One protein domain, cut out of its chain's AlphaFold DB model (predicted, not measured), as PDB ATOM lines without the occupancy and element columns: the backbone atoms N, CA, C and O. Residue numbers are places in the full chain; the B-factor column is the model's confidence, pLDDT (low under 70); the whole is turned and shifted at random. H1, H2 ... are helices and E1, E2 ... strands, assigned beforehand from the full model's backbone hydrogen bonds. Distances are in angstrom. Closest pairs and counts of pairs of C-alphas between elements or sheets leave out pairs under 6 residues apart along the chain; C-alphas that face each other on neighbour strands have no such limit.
ATOM      1  N   GLU A  90     301.275 323.959 283.243       71.88
ATOM      2  CA  GLU A  90     302.017 323.456 282.087       71.88
ATOM      3  C   GLU A  90     301.939 321.924 282.021       71.88
ATOM      4  O   GLU A  90     301.928 321.268 283.070       71.88
ATOM      5  N   PRO A  91     301.833 321.352 280.805       63.47
ATOM      6  CA  PRO A  91     301.702 319.914 280.649       63.47
ATOM      7  C   PRO A  91     302.846 319.236 281.398       63.47
ATOM      8  O   PRO A  91     304.008 319.610 281.232       63.47
ATOM      9  N   ILE A  92     302.503 318.271 282.251       64.94
ATOM     10  CA  ILE A  92     303.480 317.570 283.080       64.94
ATOM     11  C   ILE A  92     304.409 316.830 282.114       64.94
ATOM     12  O   ILE A  92     304.014 315.849 281.488       64.94
ATOM     13  N   SER A  93     305.631 317.336 281.949       64.69
ATOM     14  CA  SER A  93     306.584 316.869 280.935       64.69
ATOM     15  C   SER A  93     306.999 315.407 281.119       64.69
ATOM     16  O   SER A  93     307.333 314.751 280.136       64.69
ATOM     17  N   ASP A  94     306.884 314.880 282.342       71.56
ATOM     18  CA  ASP A  94     307.152 313.479 282.697       71.56
ATOM     19  C   ASP A  94     305.879 312.632 282.839       71.56
ATOM     20  O   ASP A  94     305.864 311.590 283.504       71.56
ATOM     21  N   CYS A  95     304.771 313.064 282.242       77.19
ATOM     22  CA  CYS A  95     303.558 312.281 282.317       77.19
ATOM     23  C   CYS A  95     303.643 311.034 281.427       77.19
ATOM     24  O   CYS A  95     303.771 311.115 280.205       77.19
ATOM     25  N   THR A  96     303.537 309.855 282.043       82.00
ATOM     26  CA  THR A  96     303.429 308.593 281.305       82.00
ATOM     27  C   THR A  96     301.967 308.366 280.917       82.00
ATOM     28  O   THR A  96     301.123 308.311 281.815       82.00
ATOM     29  N   PRO A  97     301.636 308.214 279.620       85.31
ATOM     30  CA  PRO A  97     300.272 307.934 279.189       85.31
ATOM     31  C   PRO A  97     299.680 306.703 279.880       85.31
ATOM     32  O   PRO A  97     300.248 305.612 279.820       85.31
ATOM     33  N   ILE A  98     298.522 306.883 280.517       89.38
ATOM     34  CA  ILE A  98     297.737 305.807 281.134       89.38
ATOM     35  C   ILE A  98     296.619 305.418 280.163       89.38
ATOM     36  O   ILE A  98     295.979 306.280 279.560       89.38
ATOM     37  N   VAL A  99     296.366 304.116 280.013       91.38
ATOM     38  CA  VAL A  99     295.228 303.619 279.230       91.38
ATOM     39  C   VAL A  99     293.943 303.843 280.022       91.38
ATOM     40  O   VAL A  99     293.722 303.194 281.041       91.38
ATOM     41  N   CYS A 100     293.087 304.735 279.536       90.19
ATOM     42  CA  CYS A 100     291.795 304.998 280.154       90.19
ATOM     43  C   CYS A 100     290.786 303.884 279.862       90.19
ATOM     44  O   CYS A 100     290.676 303.401 278.733       90.19
ATOM     45  N   LYS A 101     290.024 303.493 280.881       88.38
ATOM     46  CA  LYS A 101     288.882 302.579 280.788       88.38
ATOM     47  C   LYS A 101     287.581 303.354 280.616       88.38
ATOM     48  O   LYS A 101     287.542 304.566 280.799       88.38
ATOM     49  N   ASN A 102     286.518 302.635 280.250       84.31
ATOM     50  CA  ASN A 102     285.150 303.157 280.184       84.31
ATOM     51  C   ASN A 102     285.038 304.478 279.393       84.31
ATOM     52  O   ASN A 102     284.423 305.435 279.854       84.31
ATOM     53  N   TYR A 103     285.689 304.541 278.223       85.44
ATOM     54  CA  TYR A 103     285.772 305.735 277.360       85.44
ATOM     55  C   TYR A 103     286.336 306.994 278.022       85.44
ATOM     56  O   TYR A 103     286.139 308.101 277.520       85.44
ATOM     57  N   GLY A 104     287.081 306.844 279.116       87.94
ATOM     58  CA  GLY A 104     287.871 307.941 279.640       87.94
ATOM     59  C   GLY A 104     288.869 308.441 278.593       87.94
ATOM     60  O   GLY A 104     289.341 307.690 277.736       87.94
ATOM     61  N   VAL A 105     289.215 309.721 278.672       89.88
ATOM     62  CA  VAL A 105     290.176 310.346 277.757       89.88
ATOM     63  C   VAL A 105     291.399 310.777 278.553       89.88
ATOM     64  O   VAL A 105     291.273 311.488 279.546       89.88
ATOM     65  N   PHE A 106     292.602 310.395 278.125       89.00
ATOM     66  CA  PHE A 106     293.830 310.697 278.868       89.00
ATOM     67  C   PHE A 106     294.194 312.178 278.774       89.00
ATOM     68  O   PHE A 106     294.343 312.691 277.662       89.00
ATOM     69  N   ASP A 107     294.268 312.875 279.908       82.94
ATOM     70  CA  ASP A 107     294.593 314.298 280.014       82.94
ATOM     71  C   ASP A 107     296.068 314.471 280.388       82.94
ATOM     72  O   ASP A 107     296.473 314.212 281.521       82.94
ATOM     73  N   ASN A 108     296.868 314.939 279.428       77.69
ATOM     74  CA  ASN A 108     298.301 315.164 279.615       77.69
ATOM     75  C   ASN A 108     298.620 316.373 280.520       77.69
ATOM     76  O   ASN A 108     299.733 316.494 281.024       77.69
ATOM     77  N   TYR A 109     297.657 317.270 280.752       73.19
ATOM     78  CA  TYR A 109     297.825 318.400 281.670       73.19
ATOM     79  C   TYR A 109     297.601 317.984 283.124       73.19
ATOM     80  O   TYR A 109     298.253 318.500 284.027       73.19
ATOM     81  N   GLN A 110     296.698 317.028 283.356       76.19
ATOM     82  CA  GLN A 110     296.383 316.523 284.696       76.19
ATOM     83  C   GLN A 110     297.039 315.172 285.016       76.19
ATOM     84  O   GLN A 110     296.911 314.681 286.137       76.19
ATOM     85  N   CYS A 111     297.717 314.568 284.039       82.75
ATOM     86  CA  CYS A 111     298.325 313.242 284.104       82.75
ATOM     87  C   CYS A 111     297.384 312.138 284.619       82.75
ATOM     88  O   CYS A 111     297.765 311.262 285.396       82.75
ATOM     89  N   LYS A 112     296.119 312.201 284.198       87.69
ATOM     90  CA  LYS A 112     295.059 311.255 284.564       87.69
ATOM     91  C   LYS A 112     293.998 311.198 283.475       87.69
ATOM     92  O   LYS A 112     293.952 312.049 282.591       87.69
ATOM     93  N   CYS A 113     293.116 310.218 283.546       89.81
ATOM     94  CA  CYS A 113     291.964 310.140 282.668       89.81
ATOM     95  C   CYS A 113     290.847 311.088 283.123       89.81
ATOM     96  O   CYS A 113     290.504 311.163 284.303       89.81
ATOM     97  N   THR A 114     290.257 311.801 282.168       89.44
ATOM     98  CA  THR A 114     288.957 312.453 282.326       89.44
ATOM     99  C   THR A 114     287.885 311.380 282.156       89.44
ATOM    100  O   THR A 114     287.793 310.782 281.084       89.44
ATOM    101  N   CYS A 115     287.115 311.104 283.208       86.38
ATOM    102  CA  CYS A 115     286.154 310.002 283.229       86.38
ATOM    103  C   CYS A 115     284.759 310.428 282.780       86.38
ATOM    104  O   CYS A 115     284.345 311.563 283.014       86.38
ATOM    105  N   LEU A 116     284.025 309.495 282.165       83.25
ATOM    106  CA  LEU A 116     282.585 309.643 281.977       83.25
ATOM    107  C   LEU A 116     281.869 309.673 283.335       83.25
ATOM    108  O   LEU A 116     282.340 309.083 284.311       83.25
ATOM    109  N   ASN A 117     280.711 310.340 283.380       78.56
ATOM    110  CA  ASN A 117     279.843 310.338 284.558       78.56
ATOM    111  C   ASN A 117     279.565 308.899 285.016       78.56
ATOM    112  O   ASN A 117     279.292 308.028 284.194       78.56
ATOM    113  N   GLY A 118     279.627 308.656 286.325       78.62
ATOM    114  CA  GLY A 118     279.563 307.302 286.880       78.62
ATOM    115  C   GLY A 118     280.928 306.692 287.196       78.62
ATOM    116  O   GLY A 118     280.977 305.744 287.973       78.62
ATOM    117  N   PHE A 119     282.033 307.233 286.666       85.06
ATOM    118  CA  PHE A 119     283.377 306.683 286.865       85.06
ATOM    119  C   PHE A 119     284.365 307.682 287.475       85.06
ATOM    120  O   PHE A 119     284.262 308.893 287.300       85.06
ATOM    121  N   THR A 120     285.359 307.153 288.186       86.88
ATOM    122  CA  THR A 120     286.406 307.903 288.884       86.88
ATOM    123  C   THR A 120     287.725 307.115 288.930       86.88
ATOM    124  O   THR A 120     287.838 306.005 288.404       86.88
ATOM    125  N   GLY A 121     288.742 307.690 289.571       87.94
ATOM    126  CA  GLY A 121     290.108 307.167 289.612       87.94
ATOM    127  C   GLY A 121     290.979 307.665 288.455       87.94
ATOM    128  O   GLY A 121     290.508 308.339 287.543       87.94
ATOM    129  N   ASN A 122     292.275 307.344 288.501       87.88
ATOM    130  CA  ASN A 122     293.250 307.853 287.525       87.88
ATOM    131  C   ASN A 122     293.070 307.269 286.116       87.88
ATOM    132  O   ASN A 122     293.490 307.903 285.153       87.88
ATOM    133  N   ASP A 123     292.462 306.089 285.996       92.50
ATOM    134  CA  ASP A 123     292.232 305.360 284.745       92.50
ATOM    135  C   ASP A 123     290.738 305.122 284.445       92.50
ATOM    136  O   ASP A 123     290.414 304.422 283.491       92.50
ATOM    137  N   CYS A 124     289.829 305.704 285.237       90.25
ATOM    138  CA  CYS A 124     288.371 305.539 285.129       90.25
ATOM    139  C   CYS A 124     287.842 304.116 285.363       90.25
ATOM    140  O   CYS A 124     286.726 303.793 284.953       90.25
ATOM    141  N   SER A 125     288.617 303.259 286.032       88.31
ATOM    142  CA  SER A 125     288.202 301.888 286.347       88.31
ATOM    143  C   SER A 125     287.216 301.791 287.516       88.31
ATOM    144  O   SER A 125     286.577 300.755 287.684       88.31
ATOM    145  N   LEU A 126     287.093 302.832 288.344       86.50
ATOM    146  CA  LEU A 126     286.282 302.795 289.563       86.50
ATOM    147  C   LEU A 126     284.908 303.417 289.320       86.50
ATOM    148  O   LEU A 126     284.825 304.487 288.731       86.50
ATOM    149  N   PHE A 127     283.844 302.799 289.828       82.88
ATOM    150  CA  PHE A 127     282.510 303.403 289.817       82.88
ATOM    151  C   PHE A 127     282.331 304.386 290.982       82.88
ATOM    152  O   PHE A 127     282.586 304.048 292.143       82.88
ATOM    153  N   ASP A 128     281.840 305.587 290.684       82.44
ATOM    154  CA  ASP A 128     281.547 306.625 291.668       82.44
ATOM    155  C   ASP A 128     280.087 306.543 292.142       82.44
ATOM    156  O   ASP A 128     279.174 307.105 291.534       82.44
ATOM    157  N   LYS A 129     279.866 305.884 293.288       70.50
ATOM    158  CA  LYS A 129     278.536 305.762 293.918       70.50
ATOM    159  C   LYS A 129     277.916 307.111 294.300       70.50
ATOM    160  O   LYS A 129     276.698 307.185 294.435       70.50
ATOM    161  N   SER A 130     278.730 308.151 294.479       67.69
ATOM    162  CA  SER A 130     278.288 309.514 294.804       67.69
ATOM    163  C   SER A 130     277.775 310.282 293.589       67.69
ATOM    164  O   SER A 130     277.018 311.231 293.755       67.69
ATOM    165  N   SER A 131     278.107 309.851 292.369       62.62
ATOM    166  CA  SER A 131     277.555 310.402 291.121       62.62
ATOM    167  C   SER A 131     276.134 309.889 290.816       62.62
ATOM    168  O   SER A 131     275.699 309.852 289.664       62.62
ATOM    169  N   SER A 132     275.398 309.510 291.870       51.38
ATOM    170  CA  SER A 132     274.113 308.795 291.891       51.38
ATOM    171  C   SER A 132     272.991 309.413 291.056       51.38
ATOM    172  O   SER A 132     271.962 308.762 290.865       51.38
ATOM    173  N   ASP A 133     273.189 310.609 290.515       56.00
ATOM    174  CA  ASP A 133     272.198 311.362 289.756       56.00
ATOM    175  C   ASP A 133     272.286 311.166 288.237       56.00
ATOM    176  O   ASP A 133     271.344 311.546 287.550       56.00
ATOM    177  N   SER A 134     273.336 310.537 287.683       58.03
ATOM    178  CA  SER A 134     273.285 310.070 286.283       58.03
ATOM    179  C   SER A 134     272.527 308.740 286.227       58.03
ATOM    180  O   SER A 134     273.017 307.737 286.760       58.03
ATOM    181  N   PRO A 135     271.292 308.690 285.695       59.72
ATOM    182  CA  PRO A 135     270.631 307.423 285.432       59.72
ATOM    183  C   PRO A 135     271.368 306.701 284.303       59.72
ATOM    184  O   PRO A 135     271.875 307.339 283.379       59.72
ATOM    185  N   ASP A 136     271.384 305.373 284.363       67.62
ATOM    186  CA  ASP A 136     271.603 304.593 283.153       67.62
ATOM    187  C   ASP A 136     270.564 305.024 282.102       67.62
ATOM    188  O   ASP A 136     269.417 305.328 282.469       67.62
ATOM    189  N   PRO A 137     270.916 305.058 280.807       68.94
ATOM    190  CA  PRO A 137     269.919 305.063 279.748       68.94
ATOM    191  C   PRO A 137     268.814 304.039 280.051       68.94
ATOM    192  O   PRO A 137     269.097 302.950 280.550       68.94
ATOM    193  N   GLN A 138     267.551 304.364 279.739       62.81
ATOM    194  CA  GLN A 138     266.400 303.482 280.026       62.81
ATOM    195  C   GLN A 138     266.522 302.070 279.411       62.81
ATOM    196  O   GLN A 138     265.764 301.183 279.790       62.81
ATOM    197  N   GLU A 139     267.470 301.862 278.496       72.31
ATOM    198  CA  GLU A 139     267.694 300.626 277.743       72.31
ATOM    199  C   GLU A 139     268.918 299.820 278.214       72.31
ATOM    200  O   GLU A 139     269.367 298.923 277.507       72.31
ATOM    201  N   CYS A 140     269.500 300.117 279.378       76.25
ATOM    202  CA  CYS A 140     270.622 299.323 279.875       76.25
ATOM    203  C   CYS A 140     270.193 297.901 280.267       76.25
ATOM    204  O   CYS A 140     269.448 297.695 281.225       76.25
ATOM    205  N   GLU A 141     270.704 296.909 279.534       83.00
ATOM    206  CA  GLU A 141     270.501 295.484 279.798       83.00
ATOM    207  C   GLU A 141     271.751 294.828 280.403       83.00
ATOM    208  O   GLU A 141     272.882 295.233 280.142       83.00
ATOM    209  N   ALA A 142     271.571 293.728 281.142       82.81
ATOM    210  CA  ALA A 142     272.687 292.954 281.705       82.81
ATOM    211  C   ALA A 142     273.661 292.417 280.634       82.81
ATOM    212  O   ALA A 142     274.833 292.166 280.915       82.81
ATOM    213  N   SER A 143     273.186 292.243 279.398       83.56
ATOM    214  CA  SER A 143     273.994 291.852 278.241       83.56
ATOM    215  C   SER A 143     275.045 292.911 277.875       83.56
ATOM    216  O   SER A 143     276.128 292.559 277.406       83.56
ATOM    217  N   PHE A 144     274.786 294.193 278.158       86.38
ATOM    218  CA  PHE A 144     275.686 295.303 277.829       86.38
ATOM    219  C   PHE A 144     276.935 295.315 278.711       86.38
ATOM    220  O   PHE A 144     277.955 295.876 278.330       86.38
ATOM    221  N   CYS A 145     276.902 294.633 279.854       83.12
ATOM    222  CA  CYS A 145     278.027 294.564 280.783       83.12
ATOM    223  C   CYS A 145     279.188 293.696 280.281       83.12
ATOM    224  O   CYS A 145     280.298 293.782 280.813       83.12
ATOM    225  N   TYR A 146     278.948 292.875 279.258       83.25
ATOM    226  CA  TYR A 146     279.977 292.064 278.603       83.25
ATOM    227  C   TYR A 146     280.620 292.774 277.411       83.25
ATOM    228  O   TYR A 146     281.670 292.342 276.939       83.25
ATOM    229  N   ASP A 147     280.010 293.860 276.943       85.12
ATOM    230  CA  ASP A 147     280.526 294.685 275.866       85.12
ATOM    231  C   ASP A 147     281.235 295.906 276.469       85.12
ATOM    232  O   ASP A 147     280.627 296.714 277.170       85.12
ATOM    233  N   GLU A 148     282.545 296.046 276.238       74.31
ATOM    234  CA  GLU A 148     283.306 297.177 276.789       74.31
ATOM    235  C   GLU A 148     282.790 298.531 276.287       74.31
ATOM    236  O   GLU A 148     282.926 299.529 277.001       74.31
ATOM    237  N   ALA A 149     282.190 298.557 275.090       75.19
ATOM    238  CA  ALA A 149     281.635 299.755 274.501       75.19
ATOM    239  C   ALA A 149     280.388 300.223 275.256       75.19
ATOM    240  O   ALA A 149     280.262 301.382 275.645       75.19
ATOM    241  N   LEU A 150     279.467 299.293 275.489       77.69
ATOM    242  CA  LEU A 150     278.163 299.582 276.078       77.69
ATOM    243  C   LEU A 150     278.213 299.667 277.606       77.69
ATOM    244  O   LEU A 150     277.524 300.500 278.194       77.69
ATOM    245  N   ARG A 151     279.083 298.885 278.256       77.75
ATOM    246  CA  ARG A 151     279.253 298.880 279.719       77.75
ATOM    247  C   ARG A 151     279.541 300.270 280.284       77.75
ATOM    248  O   ARG A 151     279.049 300.611 281.355       77.75
ATOM    249  N   ALA A 152     280.312 301.080 279.565       74.44
ATOM    250  CA  ALA A 152     280.663 302.435 279.983       74.44
ATOM    251  C   ALA A 152     279.475 303.412 279.999       74.44
ATOM    252  O   ALA A 152     279.540 304.444 280.657       74.44
ATOM    253  N   PHE A 153     278.391 303.102 279.289       77.25
ATOM    254  CA  PHE A 153     277.167 303.904 279.292       77.25
ATOM    255  C   PHE A 153     276.128 303.390 280.292       77.25
ATOM    256  O   PHE A 153     275.160 304.096 280.556       77.25
ATOM    257  N   CYS A 154     276.349 302.208 280.877       80.19
ATOM    258  CA  CYS A 154     275.468 301.567 281.857       80.19
ATOM    259  C   CYS A 154     276.164 301.356 283.213       80.19
ATOM    260  O   CYS A 154     276.236 300.225 283.714       80.19
ATOM    261  N   PRO A 155     276.742 302.416 283.805       74.69
ATOM    262  CA  PRO A 155     277.602 302.281 284.967       74.69
ATOM    263  C   PRO A 155     276.854 301.752 286.203       74.69
ATOM    264  O   PRO A 155     277.489 301.128 287.048       74.69
ATOM    265  N   LYS A 156     275.528 301.939 286.326       75.81
ATOM    266  CA  LYS A 156     274.746 301.387 287.450       75.81
ATOM    267  C   LYS A 156     274.338 299.930 287.242       75.81
ATOM    268  O   LYS A 156     274.396 299.163 288.194       75.81
ATOM    269  N   THR A 157     273.916 299.547 286.039       81.50
ATOM    270  CA  THR A 157     273.464 298.180 285.716       81.50
ATOM    271  C   THR A 157     274.615 297.182 285.776       81.50
ATOM    272  O   THR A 157     274.408 296.021 286.125       81.50
ATOM    273  N   CYS A 158     275.831 297.626 285.453       78.38
ATOM    274  CA  CYS A 158     276.995 296.756 285.311       78.38
ATOM    275  C   CYS A 158     277.919 296.687 286.530       78.38
ATOM    276  O   CYS A 158     279.038 296.186 286.401       78.38
ATOM    277  N   ASN A 159     277.479 297.189 287.684       73.31
ATOM    278  CA  ASN A 159     278.305 297.346 288.879       73.31
ATOM    279  C   ASN A 159     277.697 296.708 290.132       73.31
ATOM    280  O   ASN A 159     276.453 296.603 290.212       73.31
TER     281      ASN A 159
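What this domain is: This is residues 90 to 159 of the 159 residues of an uncharacterized protein of Brachionus plicatilis (UniProt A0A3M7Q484). There is little regular structure: a small hairpin, E1 and E2, lies in one half of an elongated chain of loops, and two short helices, H1 and H2, lie at the other end. The printed part has 70 residues, 15 of them in named elements, in the order E1, E2, H1, H2; the sheet E1 - E2 is antiparallel, the class mixed. It is only just loose, close to compact, with a radius of gyration of the C-alphas of 13.3 A, and spans 42 by 23 by 14 A.

How they stand to each other: Look first at the hairpin of E1, residues 105 to 107, and E2, residues 112 to 114, antiparallel at 131 degrees; N 107 and O 112, 2.8 A apart, are within hydrogen-bond range. H1, residues 142 to 146, only just touches H2, residues 148 to 151, only at the corner, with 3 pairs of C-alphas within 8 A; the closest are Cys 145 and Arg 151, 4.6 A. H2 is apart from both strands. In H1, 0 of 1 O i to N i+4 and 2 of 2 O i to N i+3 pairs are within range; H2 is too short for an i+4 pair.

Where its parts are: Find C-alpha 105 at (290.176, 310.346, 277.757), where E1 begins its 6.3 A; E2 spans 6.6 A. H1 runs 8.0 A; H2, 5.3 A, ends at C-alpha 151, (279.253, 298.880, 279.719).

The domain as a whole: The C-alphas of Glu 90 and Ser 143 are the farthest apart, 42.4 A. The printed part has no cut, and the link E2 to H1 is long, 27 residues. Residues 91 to 93 and 130 to 138 have pLDDT under 70.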